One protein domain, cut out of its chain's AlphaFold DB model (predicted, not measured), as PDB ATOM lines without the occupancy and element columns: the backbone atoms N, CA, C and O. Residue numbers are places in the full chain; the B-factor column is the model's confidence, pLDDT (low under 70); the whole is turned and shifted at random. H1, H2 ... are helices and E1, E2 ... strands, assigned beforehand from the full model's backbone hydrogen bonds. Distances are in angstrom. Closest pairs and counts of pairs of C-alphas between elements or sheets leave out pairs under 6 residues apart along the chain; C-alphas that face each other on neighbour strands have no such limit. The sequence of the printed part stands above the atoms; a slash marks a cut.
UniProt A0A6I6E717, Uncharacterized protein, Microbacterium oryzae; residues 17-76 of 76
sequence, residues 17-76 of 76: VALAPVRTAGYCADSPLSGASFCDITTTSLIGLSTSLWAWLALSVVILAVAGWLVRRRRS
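What this domain is: This is residues 17 to 76 of the 76 residues of an uncharacterized protein of Microbacterium oryzae (UniProt A0A6I6E717). A long two-stranded hairpin, E1 and E2, and one long helix, H1, meet near their ends and together make a rod, with the hairpin's turn at one end and the last turns of H1 at the other. Residues 31 to 36 and residues 61 to 76 stick out. The printed part has 60 residues, with E1, E2 and H1 in that order; the sheet, E1 - E2, is antiparallel, and the class is mixed, helices and strands. The whole is extended, with a radius of gyration of the C-alphas of 18.5 A and spans of 64 by 23 by 10 A.

How they stand to each other: E1, residues 21 to 30, and E2, residues 37 to 45, form an antiparallel hairpin, with 162 degrees between their directions. N 27 and O 40, at 2.8 A, are within hydrogen-bond range. The closest C-alphas of E1 and H1, residues 53 to 75, are those of Pro 21 and Leu 53, 6.0 A apart. In H1 every O i to N i+4 pair is within hydrogen-bond range.

Where its parts are: E1 begins at C-alpha 21 (48.425, -22.989, -40.520) and is 26.4 A long; E2 is 26.2 A long. H1 is 33.2 A long and ends at C-alpha 75 (41.000, 6.052, -24.824).

The domain as a whole: The C-alphas farthest apart, of Pro 32 and Ser 76, are 64.5 A apart. The printed part has no cut, and both links are short. Mean pLDDT of the printed part is 74.7, with 18 residues under 70, among them 31 to 37.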
ATOM      1  N   VAL A  17      45.784 -18.844 -32.572       79.81
ATOM      2  CA  VAL A  17      47.079 -19.544 -32.500       79.81
ATOM      3  C   VAL A  17      46.918 -21.052 -32.716       79.81
ATOM      4  O   VAL A  17      47.683 -21.641 -33.473       79.81
ATOM      5  N   ALA A  18      45.911 -21.686 -32.112       79.25
ATOM      6  CA  ALA A  18      45.666 -23.120 -32.288       79.25
ATOM      7  C   ALA A  18      45.285 -23.484 -33.735       79.25
ATOM      8  O   ALA A  18      45.694 -24.527 -34.248       79.25
ATOM      9  N   LEU A  19      44.540 -22.605 -34.411       76.12
ATOM     10  CA  LEU A  19      44.163 -22.765 -35.816       76.12
ATOM     11  C   LEU A  19      45.240 -22.281 -36.799       76.12
ATOM     12  O   LEU A  19      45.004 -22.331 -38.009       76.12
ATOM     13  N   ALA A  20      46.401 -21.832 -36.311       77.81
ATOM     14  CA  ALA A  20      47.465 -21.336 -37.166       77.81
ATOM     15  C   ALA A  20      47.905 -22.413 -38.174       77.81
ATOM     16  O   ALA A  20      48.190 -23.547 -37.771       77.81
ATOM     17  N   PRO A  21      47.961 -22.083 -39.477       73.88
ATOM     18  CA  PRO A  21      48.425 -22.989 -40.520       73.88
ATOM     19  C   PRO A  21      49.940 -23.188 -40.393       73.88
ATOM     20  O   PRO A  21      50.727 -22.406 -40.917       73.88
ATOM     21  N   VAL A  22      50.354 -24.225 -39.671       71.56
ATOM     22  CA  VAL A  22      51.775 -24.538 -39.407       71.56
ATOM     23  C   VAL A  22      52.300 -25.723 -40.209       71.56
ATOM     24  O   VAL A  22      53.511 -25.901 -40.324       71.56
ATOM     25  N   ARG A  23      51.415 -26.575 -40.726       63.19
ATOM     26  CA  ARG A  23      51.783 -27.831 -41.379       63.19
ATOM     27  C   ARG A  23      51.254 -27.817 -42.805       63.19
ATOM     28  O   ARG A  23      50.070 -28.030 -43.035       63.19
ATOM     29  N   THR A  24      52.131 -27.570 -43.764       65.31
ATOM     30  CA  THR A  24      51.828 -27.693 -45.193       65.31
ATOM     31  C   THR A  24      52.325 -29.046 -45.684       65.31
ATOM     32  O   THR A  24      53.529 -29.297 -45.669       65.31
ATOM     33  N   ALA A  25      51.410 -29.921 -46.089       62.53
ATOM     34  CA  ALA A  25      51.727 -31.160 -46.784       62.53
ATOM     35  C   ALA A  25      51.384 -30.977 -48.264       62.53
ATOM     36  O   ALA A  25      50.283 -30.547 -48.591       62.53
ATOM     37  N   GLY A  26      52.333 -31.261 -49.148       64.00
ATOM     38  CA  GLY A  26      52.123 -31.221 -50.591       64.00
ATOM     39  C   GLY A  26      52.250 -32.620 -51.173       64.00
ATOM     40  O   GLY A  26      53.186 -33.338 -50.823       64.00
ATOM     41  N   TYR A  27      51.331 -32.999 -52.053       68.62
ATOM     42  CA  TYR A  27      51.472 -34.180 -52.895       68.62
ATOM     43  C   TYR A  27      51.518 -33.734 -54.351       68.62
ATOM     44  O   TYR A  27      50.594 -33.081 -54.829       68.62
ATOM     45  N   CYS A  28      52.594 -34.082 -55.048       75.75
ATOM     46  CA  CYS A  28      52.707 -33.858 -56.481       75.75
ATOM     47  C   CYS A  28      52.632 -35.207 -57.188       75.75
ATOM     48  O   CYS A  28      53.364 -36.132 -56.832       75.75
ATOM     49  N   ALA A  29      51.749 -35.304 -58.177       74.44
ATOM     50  CA  ALA A  29      51.657 -36.453 -59.059       74.44
ATOM     51  C   ALA A  29      51.713 -36.014 -60.518       74.44
ATOM     52  O   ALA A  29      51.168 -34.980 -60.918       74.44
ATOM     53  N   ASP A  30      52.374 -36.844 -61.314       77.25
ATOM     54  CA  ASP A  30      52.410 -36.680 -62.755       77.25
ATOM     55  C   ASP A  30      51.114 -37.219 -63.359       77.25
ATOM     56  O   ASP A  30      50.718 -38.363 -63.123       77.25
ATOM     57  N   SER A  31      50.424 -36.375 -64.130       68.12
ATOM     58  CA  SER A  31      49.236 -36.797 -64.865       68.12
ATOM     59  C   SER A  31      49.645 -37.654 -66.067       68.12
ATOM     60  O   SER A  31      50.425 -37.193 -66.903       68.12
ATOM     61  N   PRO A  32      49.086 -38.865 -66.228       63.25
ATOM     62  CA  PRO A  32      49.374 -39.706 -67.386       63.25
ATOM     63  C   PRO A  32      48.705 -39.223 -68.688       63.25
ATOM     64  O   PRO A  32      49.025 -39.744 -69.752       63.25
ATOM     65  N   LEU A  33      47.769 -38.262 -68.637       67.06
ATOM     66  CA  LEU A  33      46.875 -37.936 -69.767       67.06
ATOM     67  C   LEU A  33      47.189 -36.638 -70.525       67.06
ATOM     68  O   LEU A  33      46.601 -36.369 -71.565       67.06
ATOM     69  N   SER A  34      48.135 -35.846 -70.056       60.19
ATOM     70  CA  SER A  34      48.603 -34.612 -70.699       60.19
ATOM     71  C   SER A  34      49.671 -34.077 -69.766       60.19
ATOM     72  O   SER A  34      49.420 -34.148 -68.568       60.19
ATOM     73  N   GLY A  35      50.811 -33.580 -70.262       59.88
ATOM     74  CA  GLY A  35      51.998 -33.154 -69.488       59.88
ATOM     75  C   GLY A  35      51.794 -32.007 -68.482       59.88
ATOM     76  O   GLY A  35      52.567 -31.057 -68.452       59.88
ATOM     77  N   ALA A  36      50.746 -32.085 -67.675       62.34
ATOM     78  CA  ALA A  36      50.386 -31.234 -66.570       62.34
ATOM     79  C   ALA A  36      50.605 -32.053 -65.295       62.34
ATOM     80  O   ALA A  36      49.789 -32.901 -64.930       62.34
ATOM     81  N   SER A  37      51.729 -31.825 -64.624       66.12
ATOM     82  CA  SER A  37      51.907 -32.271 -63.244       66.12
ATOM     83  C   SER A  37      50.944 -31.472 -62.361       66.12
ATOM     84  O   SER A  37      50.837 -30.252 -62.510       66.12
ATOM     85  N   PHE A  38      50.221 -32.140 -61.460       71.75
ATOM     86  CA  PHE A  38      49.377 -31.462 -60.479       71.75
ATOM     87  C   PHE A  38      50.003 -31.602 -59.095       71.75
ATOM     88  O   PHE A  38      50.416 -32.687 -58.687       71.75
ATOM     89  N   CYS A  39      50.088 -30.482 -58.382       73.75
ATOM     90  CA  CYS A  39      50.489 -30.454 -56.984       73.75
ATOM     91  C   CYS A  39      49.286 -30.028 -56.152       73.75
ATOM     92  O   CYS A  39      48.768 -28.925 -56.324       73.75
ATOM     93  N   ASP A  40      48.859 -30.908 -55.256       72.38
ATOM     94  CA  ASP A  40      47.850 -30.610 -54.252       72.38
ATOM     95  C   ASP A  40      48.557 -30.215 -52.952       72.38
ATOM     96  O   ASP A  40      49.468 -30.909 -52.491       72.38
ATOM     97  N   ILE A  41      48.188 -29.069 -52.382       69.75
ATOM     98  CA  ILE A  41      48.812 -28.521 -51.173       69.75
ATOM     99  C   ILE A  41      47.743 -28.467 -50.091       69.75
ATOM    100  O   ILE A  41      46.862 -27.608 -50.096       69.75
ATOM    101  N   THR A  42      47.843 -29.375 -49.127       69.62
ATOM    102  CA  THR A  42      46.970 -29.411 -47.959       69.62
ATOM    103  C   THR A  42      47.630 -28.685 -46.793       69.62
ATOM    104  O   THR A  42      48.689 -29.072 -46.296       69.62
ATOM    105  N   THR A  43      46.975 -27.631 -46.316       70.94
ATOM    106  CA  THR A  43      47.414 -26.890 -45.133       70.94
ATOM    107  C   THR A  43      46.625 -27.358 -43.916       70.94
ATOM    108  O   THR A  43      45.396 -27.345 -43.895       70.94
ATOM    109  N   THR A  44      47.337 -27.775 -42.878       73.88
ATOM    110  CA  THR A  44      46.773 -28.242 -41.612       73.88
ATOM    111  C   THR A  44      47.203 -27.329 -40.467       73.88
ATOM    112  O   THR A  44      48.301 -26.760 -40.440       73.88
ATOM    113  N   SER A  45      46.275 -27.132 -39.538       73.19
ATOM    114  CA  SER A  45      46.476 -26.365 -38.311       73.19
ATOM    115  C   SER A  45      47.326 -27.132 -37.296       73.19
ATOM    116  O   SER A  45      47.571 -28.330 -37.445       73.19
ATOM    117  N   LEU A  46      47.744 -26.455 -36.224       70.12
ATOM    118  CA  LEU A  46      48.548 -27.043 -35.143       70.12
ATOM    119  C   LEU A  46      47.861 -28.248 -34.473       70.12
ATOM    120  O   LEU A  46      48.531 -29.156 -33.990       70.12
ATOM    121  N   ILE A  47      46.527 -28.270 -34.490       75.12
ATOM    122  CA  ILE A  47      45.683 -29.350 -33.961       75.12
ATOM    123  C   ILE A  47      45.262 -30.382 -35.024       75.12
ATOM    124  O   ILE A  47      44.402 -31.216 -34.763       75.12
ATOM    125  N   GLY A  48      45.849 -30.341 -36.226       65.88
ATOM    126  CA  GLY A  48      45.622 -31.330 -37.286       65.88
ATOM    127  C   GLY A  48      44.339 -31.138 -38.102       65.88
ATOM    128  O   GLY A  48      44.045 -31.955 -38.969       65.88
ATOM    129  N   LEU A  49      43.581 -30.059 -37.878       74.25
ATOM    130  CA  LEU A  49      42.419 -29.730 -38.711       74.25
ATOM    131  C   LEU A  49      42.879 -29.119 -40.033       74.25
ATOM    132  O   LEU A  49      43.744 -28.237 -40.024       74.25
ATOM    133  N   SER A  50      42.269 -29.539 -41.143       69.25
ATOM    134  CA  SER A  50      42.442 -28.879 -42.440       69.25
ATOM    135  C   SER A  50      41.998 -27.423 -42.311       69.25
ATOM    136  O   SER A  50      40.863 -27.145 -41.921       69.25
ATOM    137  N   THR A  51      42.921 -26.492 -42.545       70.44
ATOM    138  CA  THR A  51      42.691 -25.063 -42.326       70.44
ATOM    139  C   THR A  51      43.145 -24.296 -43.556       70.44
ATOM    140  O   THR A  51      44.237 -24.520 -44.081       70.44
ATOM    141  N   SER A  52      42.314 -23.376 -44.040       77.50
ATOM    142  CA  SER A  52      42.719 -22.529 -45.159       77.50
ATOM    143  C   SER A  52      43.508 -21.328 -44.639       77.50
ATOM    144  O   SER A  52      43.059 -20.605 -43.744       77.50
ATOM    145  N   LEU A  53      44.690 -21.102 -45.216       75.44
ATOM    146  CA  LEU A  53      45.558 -19.976 -44.862       75.44
ATOM    147  C   LEU A  53      44.810 -18.637 -44.986       75.44
ATOM    148  O   LEU A  53      44.898 -17.779 -44.110       75.44
ATOM    149  N   TRP A  54      44.008 -18.496 -46.042       79.38
ATOM    150  CA  TRP A  54      43.209 -17.304 -46.305       79.38
ATOM    151  C   TRP A  54      42.115 -17.065 -45.262       79.38
ATOM    152  O   TRP A  54      41.971 -15.935 -44.798       79.38
ATOM    153  N   ALA A  55      41.381 -18.103 -44.841       77.12
ATOM    154  CA  ALA A  55      40.384 -17.934 -43.782       77.12
ATOM    155  C   ALA A  55      41.044 -17.583 -42.445       77.12
ATOM    156  O   ALA A  55      40.533 -16.730 -41.720       77.12
ATOM    157  N   TRP A  56      42.196 -18.184 -42.136       82.81
ATOM    158  CA  TRP A  56      42.943 -17.858 -40.925       82.81
ATOM    159  C   TRP A  56      43.417 -16.396 -40.905       82.81
ATOM    160  O   TRP A  56      43.271 -15.707 -39.890       82.81
ATOM    161  N   LEU A  57      43.920 -15.890 -42.036       81.38
ATOM    162  CA  LEU A  57      44.304 -14.484 -42.184       81.38
ATOM    163  C   LEU A  57      43.103 -13.548 -42.019       81.38
ATOM    164  O   LEU A  57      43.182 -12.588 -41.251       81.38
ATOM    165  N   ALA A  58      41.981 -13.843 -42.680       83.81
ATOM    166  CA  ALA A  58      40.763 -13.043 -42.564       83.81
ATOM    167  C   ALA A  58      40.280 -12.961 -41.106       83.81
ATOM    168  O   ALA A  58      39.988 -11.877 -40.596       83.81
ATOM    169  N   LEU A  59      40.270 -14.096 -40.405       82.81
ATOM    170  CA  LEU A  59      39.850 -14.181 -39.008       82.81
ATOM    171  C   LEU A  59      40.799 -13.399 -38.082       82.81
ATOM    172  O   LEU A  59      40.343 -12.667 -37.202       82.81
ATOM    173  N   SER A  60      42.109 -13.462 -38.333       82.69
ATOM    174  CA  SER A  60      43.119 -12.694 -37.590       82.69
ATOM    175  C   SER A  60      42.943 -11.179 -37.752       82.69
ATOM    176  O   SER A  60      43.013 -10.438 -36.768       82.69
ATOM    177  N   VAL A  61      42.647 -10.706 -38.968       87.81
ATOM    178  CA  VAL A  61      42.371  -9.282 -39.239       87.81
ATOM    179  C   VAL A  61      41.136  -8.805 -38.474       87.81
ATOM    180  O   VAL A  61      41.172  -7.738 -37.857       87.81
ATOM    181  N   VAL A  62      40.063  -9.601 -38.453       86.81
ATOM    182  CA  VAL A  62      38.839  -9.270 -37.705       86.81
ATOM    183  C   VAL A  62      39.124  -9.158 -36.206       86.81
ATOM    184  O   VAL A  62      38.701  -8.186 -35.578       86.81
ATOM    185  N   ILE A  63      39.886 -10.096 -35.633       84.12
ATOM    186  CA  ILE A  63      40.275 -10.045 -34.214       84.12
ATOM    187  C   ILE A  63      41.054  -8.759 -33.909       84.12
ATOM    188  O   ILE A  63      40.735  -8.069 -32.939       84.12
ATOM    189  N   LEU A  64      42.036  -8.404 -34.744       85.38
ATOM    190  CA  LEU A  64      42.824  -7.181 -34.568       85.38
ATOM    191  C   LEU A  64      41.970  -5.915 -34.700       85.38
ATOM    192  O   LEU A  64      42.135  -4.989 -33.906       85.38
ATOM    193  N   ALA A  65      41.029  -5.882 -35.644       87.06
ATOM    194  CA  ALA A  65      40.117  -4.754 -35.821       87.06
ATOM    195  C   ALA A  65      39.220  -4.556 -34.589       87.06
ATOM    196  O   ALA A  65      39.105  -3.440 -34.076       87.06
ATOM    197  N   VAL A  66      38.637  -5.639 -34.063       85.25
ATOM    198  CA  VAL A  66      37.801  -5.602 -32.852       85.25
ATOM    199  C   VAL A  66      38.626  -5.198 -31.632       85.25
ATOM    200  O   VAL A  66      38.207  -4.328 -30.864       85.25
ATOM    201  N   ALA A  67      39.818  -5.773 -31.462       82.81
ATOM    202  CA  ALA A  67      40.722  -5.419 -30.373       82.81
ATOM    203  C   ALA A  67      41.136  -3.940 -30.447       82.81
ATOM    204  O   ALA A  67      41.031  -3.221 -29.452       82.81
ATOM    205  N   GLY A  68      41.525  -3.457 -31.630       86.38
ATOM    206  CA  GLY A  68      41.881  -2.059 -31.870       86.38
ATOM    207  C   GLY A  68      40.719  -1.102 -31.602       86.38
ATOM    208  O   GLY A  68      40.897  -0.080 -30.938       86.38
ATOM    209  N   TRP A  69      39.507  -1.458 -32.032       87.56
ATOM    210  CA  TRP A  69      38.301  -0.672 -31.774       87.56
ATOM    211  C   TRP A  69      37.959  -0.597 -30.283       87.56
ATOM    212  O   TRP A  69      37.671   0.486 -29.768       87.56
ATOM    213  N   LEU A  70      38.059  -1.716 -29.561       84.00
ATOM    214  CA  LEU A  70      37.864  -1.756 -28.109       84.00
ATOM    215  C   LEU A  70      38.909  -0.919 -27.368       84.00
ATOM    216  O   LEU A  70      38.565  -0.236 -26.404       84.00
ATOM    217  N   VAL A  71      40.171  -0.948 -27.801       82.69
ATOM    218  CA  VAL A  71      41.231  -0.106 -27.227       82.69
ATOM    219  C   VAL A  71      40.956   1.370 -27.503       82.69
ATOM    220  O   VAL A  71      41.064   2.183 -26.586       82.69
ATOM    221  N   ARG A  72      40.539   1.723 -28.725       86.56
ATOM    222  CA  ARG A  72      40.199   3.105 -29.095       86.56
ATOM    223  C   ARG A  72      39.020   3.636 -28.280       86.56
ATOM    224  O   ARG A  72      39.126   4.721 -27.720       86.56
ATOM    225  N   ARG A  73      37.953   2.844 -28.116       80.19
ATOM    226  CA  ARG A  73      36.811   3.182 -27.245       80.19
ATOM    227  C   ARG A  73      37.166   3.341 -25.768       80.19
ATOM    228  O   ARG A  73      36.364   3.889 -25.032       80.19
ATOM    229  N   ARG A  74      38.309   2.819 -25.316       70.25
ATOM    230  CA  ARG A  74      38.788   3.007 -23.937       70.25
ATOM    231  C   ARG A  74      39.670   4.243 -23.760       70.25
ATOM    232  O   ARG A  74      39.961   4.576 -22.616       70.25
ATOM    233  N   ARG A  75      40.170   4.834 -24.852       68.12
ATOM    234  CA  ARG A  75      41.000   6.052 -24.824       68.12
ATOM    235  C   ARG A  75      40.204   7.333 -25.090       68.12
ATOM    236  O   ARG A  75      40.691   8.392 -24.714       68.12
ATOM    237  N   SER A  76      39.050   7.233 -25.754       55.50
ATOM    238  CA  SER A  76      38.020   8.285 -25.798       55.50
ATOM    239  C   SER A  76      37.166   8.244 -24.544       55.50
ATOM    240  O   SER A  76      36.716   9.333 -24.143       55.50
TER     241      SER A  76